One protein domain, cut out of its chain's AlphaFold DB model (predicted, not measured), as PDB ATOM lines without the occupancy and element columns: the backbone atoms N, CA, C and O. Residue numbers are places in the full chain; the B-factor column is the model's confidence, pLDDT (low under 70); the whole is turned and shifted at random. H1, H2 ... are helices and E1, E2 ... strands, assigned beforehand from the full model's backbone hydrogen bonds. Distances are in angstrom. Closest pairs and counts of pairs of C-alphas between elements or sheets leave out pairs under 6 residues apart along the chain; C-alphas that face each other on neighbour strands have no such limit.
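This is residues 7 to 72 of the 232 residues of a protein of Kandleria vitulina (UniProt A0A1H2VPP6). Little of this loose, elongated shape is regular: at one end H2 packs on a small two-strand sheet, E1 and E2, and H1 reaches from there toward the other end, where Phe 25 lies, while residues 7 to 28, with no named element, loop round that end and fold back toward the middle at Trp 7. The printed part has 66 residues, in the order H1, E1, H2, E2; the sheet is parallel, the class mixed, with 26 residues in named elements. The radius of gyration of the C-alphas is 13.8 A, the spans 39 by 25 by 18 A.

Find E1, residues 48 to 50, 6.5 A long, and E2, residues 69 to 71, 6.8 A, ending at C-alpha 71 (241.800, 251.135, 131.119). H2, residues 53 to 59, runs 9.7 A. Find C-alpha 29 at (240.542, 232.083, 151.936); from there H1 runs 18.5 A to residue 41.

E1 and E2 are parallel at 27 degrees; look at N 70 and O 48, 2.9 A, within hydrogen-bond range. E1, H2, E2 form a strand-helix-strand unit, parallel neighbours with a helix between, its crossover right-handed. The closest C-alphas of H2 and E2 are Glu 53 and Val 71, 6.4 A. H1 is apart from H2 and E2. In H1 and H2 every O i to N i+4 pair is within hydrogen-bond range.

The farthest C-alphas, Phe 25 and Val 72, are 40.0 A apart. The printed part has no cut, no link between named elements is long, and no printed residue is under 70 in pLDDT.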
ATOM      1  N   TRP A   7     234.647 236.706 145.714       91.69
ATOM      2  CA  TRP A   7     235.634 237.777 145.580       91.69
ATOM      3  C   TRP A   7     235.016 239.188 145.642       91.69
ATOM      4  O   TRP A   7     235.739 240.137 145.932       91.69
ATOM      5  N   LYS A   8     233.700 239.324 145.404       92.94
ATOM      6  CA  LYS A   8     232.965 240.596 145.503       92.94
ATOM      7  C   LYS A   8     232.688 241.016 146.947       92.94
ATOM      8  O   LYS A   8     232.771 242.188 147.278       92.94
ATOM      9  N   THR A   9     232.327 240.056 147.799       90.31
ATOM     10  CA  THR A   9     231.762 240.330 149.134       90.31
ATOM     11  C   THR A   9     232.593 239.774 150.290       90.31
ATOM     12  O   THR A   9     232.378 240.159 151.434       90.31
ATOM     13  N   GLY A  10     233.515 238.847 150.026       92.62
ATOM     14  CA  GLY A  10     234.298 238.137 151.037       92.62
ATOM     15  C   GLY A  10     234.481 236.663 150.702       92.62
ATOM     16  O   GLY A  10     233.503 235.929 150.568       92.62
ATOM     17  N   CYS A  11     235.733 236.209 150.596       93.19
ATOM     18  CA  CYS A  11     236.037 234.796 150.365       93.19
ATOM     19  C   CYS A  11     235.876 233.967 151.646       93.19
ATOM     20  O   CYS A  11     236.445 234.300 152.678       93.19
ATOM     21  N   ASP A  12     235.156 232.854 151.556       92.31
ATOM     22  CA  ASP A  12     235.139 231.768 152.538       92.31
ATOM     23  C   ASP A  12     234.674 230.468 151.859       92.31
ATOM     24  O   ASP A  12     234.151 230.510 150.736       92.31
ATOM     25  N   LYS A  13     234.842 229.320 152.528       91.62
ATOM     26  CA  LYS A  13     234.439 227.985 152.041       91.62
ATOM     27  C   LYS A  13     234.852 227.788 150.582       91.62
ATOM     28  O   LYS A  13     234.008 227.605 149.702       91.62
ATOM     29  N   CYS A  14     236.144 227.960 150.323       91.25
ATOM     30  CA  CYS A  14     236.685 228.023 148.976       91.25
ATOM     31  C   CYS A  14     236.482 226.679 148.252       91.25
ATOM     32  O   CYS A  14     236.924 225.650 148.756       91.25
ATOM     33  N   PRO A  15     235.877 226.654 147.050       90.94
ATOM     34  CA  PRO A  15     235.728 225.425 146.267       90.94
ATOM     35  C   PRO A  15     237.023 224.991 145.555       90.94
ATOM     36  O   PRO A  15     237.001 224.040 144.787       90.94
ATOM     37  N   GLN A  16     238.133 225.708 145.762       89.25
ATOM     38  CA  GLN A  16     239.396 225.556 145.027       89.25
ATOM     39  C   GLN A  16     240.592 225.202 145.924       89.25
ATOM     40  O   GLN A  16     241.735 225.486 145.567       89.25
ATOM     41  N   LEU A  17     240.357 224.616 147.102       88.69
ATOM     42  CA  LEU A  17     241.424 224.300 148.069       88.69
ATOM     43  C   LEU A  17     242.453 223.292 147.534       88.69
ATOM     44  O   LEU A  17     243.602 223.287 147.971       88.69
ATOM     45  N   ASP A  18     242.056 222.462 146.578       86.31
ATOM     46  CA  ASP A  18     242.879 221.461 145.904       86.31
ATOM     47  C   ASP A  18     243.569 221.983 144.631       86.31
ATOM     48  O   ASP A  18     244.343 221.252 144.008       86.31
ATOM     49  N   THR A  19     243.348 223.246 144.260       83.62
ATOM     50  CA  THR A  19     244.020 223.901 143.126       83.62
ATOM     51  C   THR A  19     245.221 224.719 143.591       83.62
ATOM     52  O   THR A  19     245.325 225.069 144.761       83.62
ATOM     53  N   TYR A  20     246.172 225.004 142.698       78.44
ATOM     54  CA  TYR A  20     247.365 225.774 143.059       78.44
ATOM     55  C   TYR A  20     247.022 227.243 143.413       78.44
ATOM     56  O   TYR A  20     246.337 227.893 142.623       78.44
ATOM     57  N   PRO A  21     247.552 227.807 144.523       81.00
ATOM     58  CA  PRO A  21     248.339 227.140 145.564       81.00
ATOM     59  C   PRO A  21     247.451 226.280 146.477       81.00
ATOM     60  O   PRO A  21     246.507 226.784 147.087       81.00
ATOM     61  N   LYS A  22     247.777 224.982 146.588       84.75
ATOM     62  CA  LYS A  22     246.970 224.014 147.345       84.75
ATOM     63  C   LYS A  22     246.990 224.345 148.831       84.75
ATOM     64  O   LYS A  22     248.054 224.605 149.394       84.75
ATOM     65  N   SER A  23     245.830 224.265 149.470       84.81
ATOM     66  CA  SER A  23     245.698 224.378 150.919       84.81
ATOM     67  C   SER A  23     245.310 223.027 151.501       84.81
ATOM     68  O   SER A  23     244.246 222.486 151.205       84.81
ATOM     69  N   PHE A  24     246.181 222.466 152.334       81.88
ATOM     70  CA  PHE A  24     245.916 221.193 152.995       81.88
ATOM     71  C   PHE A  24     245.090 221.429 154.259       81.88
ATOM     72  O   PHE A  24     245.525 222.155 155.152       81.88
ATOM     73  N   PHE A  25     243.912 220.801 154.332       83.56
ATOM     74  CA  PHE A  25     243.020 220.716 155.503       83.56
ATOM     75  C   PHE A  25     242.413 222.028 156.032       83.56
ATOM     76  O   PHE A  25     241.377 221.987 156.690       83.56
ATOM     77  N   VAL A  26     243.010 223.183 155.742       88.50
ATOM     78  CA  VAL A  26     242.596 224.487 156.271       88.50
ATOM     79  C   VAL A  26     242.167 225.399 155.134       88.50
ATOM     80  O   VAL A  26     242.900 225.590 154.167       88.50
ATOM     81  N   ASP A  27     241.001 226.023 155.266       90.69
ATOM     82  CA  ASP A  27     240.573 227.078 154.356       90.69
ATOM     83  C   ASP A  27     241.032 228.454 154.859       90.69
ATOM     84  O   ASP A  27     240.397 229.083 155.705       90.69
ATOM     85  N   ASN A  28     242.141 228.942 154.302       91.12
ATOM     86  CA  ASN A  28     242.677 230.269 154.606       91.12
ATOM     87  C   ASN A  28     242.076 231.388 153.740       91.12
ATOM     88  O   ASN A  28     242.518 232.534 153.835       91.12
ATOM     89  N   SER A  29     241.079 231.104 152.893       92.88
ATOM     90  CA  SER A  29     240.542 232.083 151.936       92.88
ATOM     91  C   SER A  29     239.989 233.341 152.608       92.88
ATOM     92  O   SER A  29     240.256 234.441 152.124       92.88
ATOM     93  N   LYS A  30     239.329 233.202 153.766       94.12
ATOM     94  CA  LYS A  30     238.829 234.337 154.557       94.12
ATOM     95  C   LYS A  30     239.947 235.228 155.075       94.12
ATOM     96  O   LYS A  30     239.909 236.439 154.884       94.12
ATOM     97  N   GLN A  31     240.969 234.634 155.684       93.38
ATOM     98  CA  GLN A  31     242.111 235.389 156.203       93.38
ATOM     99  C   GLN A  31     242.910 236.043 155.071       93.38
ATOM    100  O   GLN A  31     243.314 237.195 155.187       93.38
ATOM    101  N   ASN A  32     243.079 235.349 153.944       92.38
ATOM    102  CA  ASN A  32     243.743 235.899 152.763       92.38
ATOM    103  C   ASN A  32     242.973 237.080 152.166       92.38
ATOM    104  O   ASN A  32     243.592 238.053 151.747       92.38
ATOM    105  N   TYR A  33     241.641 237.014 152.131       93.50
ATOM    106  CA  TYR A  33     240.805 238.122 151.676       93.50
ATOM    107  C   TYR A  33     240.966 239.354 152.574       93.50
ATOM    108  O   TYR A  33     241.231 240.442 152.070       93.50
ATOM    109  N   LEU A  34     240.885 239.172 153.898       93.38
ATOM    110  CA  LEU A  34     241.039 240.263 154.866       93.38
ATOM    111  C   LEU A  34     242.430 240.905 154.785       93.38
ATOM    112  O   LEU A  34     242.523 242.122 154.660       93.38
ATOM    113  N   LYS A  35     243.495 240.093 154.756       93.62
ATOM    114  CA  LYS A  35     244.879 240.577 154.625       93.62
ATOM    115  C   LYS A  35     245.111 241.355 153.331       93.62
ATOM    116  O   LYS A  35     245.806 242.364 153.345       93.62
ATOM    117  N   LYS A  36     244.541 240.902 152.208       92.44
ATOM    118  CA  LYS A  36     244.620 241.633 150.933       92.44
ATOM    119  C   LYS A  36     243.921 242.984 151.034       92.44
ATOM    120  O   LYS A  36     244.508 243.985 150.653       92.44
ATOM    121  N   ASN A  37     242.704 243.009 151.579       91.12
ATOM    122  CA  ASN A  37     241.941 244.243 151.745       91.12
ATOM    123  C   ASN A  37     242.680 245.262 152.631       91.12
ATOM    124  O   ASN A  37     242.832 246.414 152.242       91.12
ATOM    125  N   GLU A  38     243.210 244.819 153.774       92.50
ATOM    126  CA  GLU A  38     244.034 245.649 154.662       92.50
ATOM    127  C   GLU A  38     245.282 246.189 153.944       92.50
ATOM    128  O   GLU A  38     245.571 247.383 154.009       92.50
ATOM    129  N   ALA A  39     245.984 245.336 153.190       92.69
ATOM    130  CA  ALA A  39     247.161 245.744 152.428       92.69
ATOM    131  C   ALA A  39     246.841 246.819 151.376       92.69
ATOM    132  O   ALA A  39     247.632 247.743 151.203       92.69
ATOM    133  N   TYR A  40     245.692 246.733 150.696       91.62
ATOM    134  CA  TYR A  40     245.276 247.752 149.727       91.62
ATOM    135  C   TYR A  40     244.920 249.077 150.405       91.62
ATOM    136  O   TYR A  40     245.356 250.129 149.941       91.62
ATOM    137  N   GLN A  41     244.194 249.040 151.526       84.69
ATOM    138  CA  GLN A  41     243.822 250.242 152.287       84.69
ATOM    139  C   GLN A  41     245.036 250.993 152.853       84.69
ATOM    140  O   GLN A  41     244.977 252.204 153.056       84.69
ATOM    141  N   GLY A  42     246.158 250.300 153.068       87.88
ATOM    142  CA  GLY A  42     247.422 250.922 153.461       87.88
ATOM    143  C   GLY A  42     248.072 251.795 152.377       87.88
ATOM    144  O   GLY A  42     249.000 252.548 152.682       87.88
ATOM    145  N   ILE A  43     247.617 251.725 151.119       92.06
ATOM    146  CA  ILE A  43     248.217 252.441 149.986       92.06
ATOM    147  C   ILE A  43     247.430 253.727 149.709       92.06
ATOM    148  O   ILE A  43     246.325 253.697 149.179       92.06
ATOM    149  N   LYS A  44     248.028 254.883 150.028       86.50
ATOM    150  CA  LYS A  44     247.365 256.197 149.903       86.50
ATOM    151  C   LYS A  44     247.064 256.619 148.459       86.50
ATOM    152  O   LYS A  44     246.048 257.257 148.223       86.50
ATOM    153  N   ASN A  45     247.942 256.269 147.518       91.94
ATOM    154  CA  ASN A  45     247.877 256.704 146.119       91.94
ATOM    155  C   ASN A  45     247.933 255.486 145.188       91.94
ATOM    156  O   ASN A  45     248.940 255.257 144.518       91.94
ATOM    157  N   LEU A  46     246.882 254.665 145.207       94.44
ATOM    158  CA  LEU A  46     246.765 253.488 144.347       94.44
ATOM    159  C   LEU A  46     245.829 253.778 143.169       94.44
ATOM    160  O   LEU A  46     244.673 254.131 143.378       94.44
ATOM    161  N   THR A  47     246.316 253.555 141.950       96.00
ATOM    162  CA  THR A  47     245.511 253.532 140.721       96.00
ATOM    163  C   THR A  47     245.601 252.138 140.117       96.00
ATOM    164  O   THR A  47     246.693 251.581 139.985       96.00
ATOM    165  N   ILE A  48     244.456 251.558 139.772       97.00
ATOM    166  CA  ILE A  48     244.369 250.225 139.181       97.00
ATOM    167  C   ILE A  48     244.333 250.362 137.663       97.00
ATOM    168  O   ILE A  48     243.419 250.967 137.113       97.00
ATOM    169  N   ILE A  49     245.310 249.759 136.989       97.50
ATOM    170  CA  ILE A  49     245.343 249.686 135.528       97.50
ATOM    171  C   ILE A  49     244.820 248.324 135.082       97.50
ATOM    172  O   ILE A  49     245.335 247.288 135.513       97.50
ATOM    173  N   THR A  50     243.820 248.309 134.201       98.00
ATOM    174  CA  THR A  50     243.318 247.085 133.559       98.00
ATOM    175  C   THR A  50     243.500 247.150 132.043       98.00
ATOM    176  O   THR A  50     243.476 248.234 131.466       98.00
ATOM    177  N   PRO A  51     243.666 246.006 131.352       97.81
ATOM    178  CA  PRO A  51     243.865 246.001 129.909       97.81
ATOM    179  C   PRO A  51     242.551 246.010 129.116       97.81
ATOM    180  O   PRO A  51     242.595 246.052 127.890       97.81
ATOM    181  N   SER A  52     241.401 245.934 129.789       98.00
ATOM    182  CA  SER A  52     240.070 245.847 129.185       98.00
ATOM    183  C   SER A  52     239.005 246.488 130.069       98.00
ATOM    184  O   SER A  52     239.151 246.536 131.302       98.00
ATOM    185  N   GLU A  53     237.928 246.942 129.434       97.94
ATOM    186  CA  GLU A  53     236.719 247.440 130.093       97.94
ATOM    187  C   GLU A  53     236.019 246.325 130.869       97.94
ATOM    188  O   GLU A  53     235.564 246.538 131.995       97.94
ATOM    189  N   TRP A  54     236.013 245.101 130.334       97.62
ATOM    190  CA  TRP A  54     235.515 243.926 131.044       97.62
ATOM    191  C   TRP A  54     236.199 243.751 132.406       97.62
ATOM    192  O   TRP A  54     235.524 243.628 133.434       97.62
ATOM    193  N   LEU A  55     237.538 243.791 132.449       97.50
ATOM    194  CA  LEU A  55     238.262 243.626 133.710       97.50
ATOM    195  C   LEU A  55     238.068 244.836 134.630       97.50
ATOM    196  O   LEU A  55     237.929 244.647 135.839       97.50
ATOM    197  N   ALA A  56     237.995 246.056 134.087       98.00
ATOM    198  CA  ALA A  56     237.665 247.249 134.873       98.00
ATOM    199  C   ALA A  56     236.299 247.108 135.561       98.00
ATOM    200  O   ALA A  56     236.153 247.417 136.745       98.00
ATOM    201  N   GLY A  57     235.307 246.578 134.842       97.56
ATOM    202  CA  GLY A  57     233.982 246.271 135.373       97.56
ATOM    203  C   GLY A  57     234.015 245.248 136.510       97.56
ATOM    204  O   GLY A  57     233.256 245.383 137.470       97.56
ATOM    205  N   LEU A  58     234.906 244.252 136.452       96.38
ATOM    206  CA  LEU A  58     235.114 243.317 137.564       96.38
ATOM    207  C   LEU A  58     235.797 243.983 138.760       96.38
ATOM    208  O   LEU A  58     235.359 243.784 139.890       96.38
ATOM    209  N   VAL A  59     236.826 244.806 138.536       96.31
ATOM    210  CA  VAL A  59     237.519 245.543 139.610       96.31
ATOM    211  C   VAL A  59     236.534 246.415 140.390       96.31
ATOM    212  O   VAL A  59     236.523 246.351 141.621       96.31
ATOM    213  N   LYS A  60     235.636 247.122 139.692       96.31
ATOM    214  CA  LYS A  60     234.575 247.961 140.285       96.31
ATOM    215  C   LYS A  60     233.560 247.189 141.142       96.31
ATOM    216  O   LYS A  60     232.807 247.806 141.883       96.31
ATOM    217  N   GLN A  61     233.530 245.859 141.058       95.62
ATOM    218  CA  GLN A  61     232.673 244.988 141.877       95.62
ATOM    219  C   GLN A  61     233.422 244.325 143.046       95.62
ATOM    220  O   GLN A  61     232.842 243.505 143.755       95.62
ATOM    221  N   SER A  62     234.717 244.603 143.203       93.56
ATOM    222  CA  SER A  62     235.588 243.992 144.211       93.56
ATOM    223  C   SER A  62     235.915 244.969 145.341       93.56
ATOM    224  O   SER A  62     235.550 246.136 145.282       93.56
ATOM    225  N   VAL A  63     236.712 244.527 146.320       90.81
ATOM    226  CA  VAL A  63     237.309 245.399 147.357       90.81
ATOM    227  C   VAL A  63     238.125 246.569 146.806       90.81
ATOM    228  O   VAL A  63     238.458 247.489 147.544       90.81
ATOM    229  N   LEU A  64     238.484 246.521 145.522       93.50
ATOM    230  CA  LEU A  64     239.225 247.574 144.848       93.50
ATOM    231  C   LEU A  64     238.319 248.669 144.255       93.50
ATOM    232  O   LEU A  64     238.836 249.563 143.593       93.50
ATOM    233  N   SER A  65     236.998 248.611 144.466       93.00
ATOM    234  CA  SER A  65     236.022 249.547 143.887       93.00
ATOM    235  C   SER A  65     236.264 251.013 144.243       93.00
ATOM    236  O   SER A  65     235.911 251.887 143.459       93.00
ATOM    237  N   GLU A  66     236.863 251.274 145.407       91.06
ATOM    238  CA  GLU A  66     237.138 252.626 145.909       91.06
ATOM    239  C   GLU A  66     238.364 253.275 145.248       91.06
ATOM    240  O   GLU A  66     238.560 254.485 145.358       91.06
ATOM    241  N   PHE A  67     239.209 252.492 144.571       94.44
ATOM    242  CA  PHE A  67     240.396 253.019 143.904       94.44
ATOM    243  C   PHE A  67     240.064 253.479 142.480       94.44
ATOM    244  O   PHE A  67     239.272 252.831 141.791       94.44
ATOM    245  N   PRO A  68     240.711 254.552 141.985       96.19
ATOM    246  CA  PRO A  68     240.648 254.915 140.577       96.19
ATOM    247  C   PRO A  68     241.036 253.732 139.682       96.19
ATOM    248  O   PRO A  68     242.058 253.081 139.914       96.19
ATOM    249  N   VAL A  69     240.226 253.476 138.655       97.88
ATOM    250  CA  VAL A  69     240.467 252.425 137.659       97.88
ATOM    251  C   VAL A  69     240.613 253.073 136.292       97.88
ATOM    252  O   VAL A  69     239.694 253.755 135.839       97.88
ATOM    253  N   GLU A  70     241.739 252.825 135.631       98.19
ATOM    254  CA  GLU A  70     241.995 253.271 134.264       98.19
ATOM    255  C   GLU A  70     242.195 252.068 133.346       98.19
ATOM    256  O   GLU A  70     242.870 251.093 133.692       98.19
ATOM    257  N   VAL A  71     241.620 252.155 132.150       98.50
ATOM    258  CA  VAL A  71     241.800 251.135 131.119       98.50
ATOM    259  C   VAL A  71     242.945 251.549 130.211       98.50
ATOM    260  O   VAL A  71     242.875 252.554 129.506       98.50
ATOM    261  N   VAL A  72     244.008 250.749 130.215       98.19
ATOM    262  CA  VAL A  72     245.155 250.895 129.318       98.19
ATOM    263  C   VAL A  72     245.336 249.576 128.585       98.19
ATOM    264  O   VAL A  72     245.920 248.631 129.116       98.19
TER     265      VAL A  72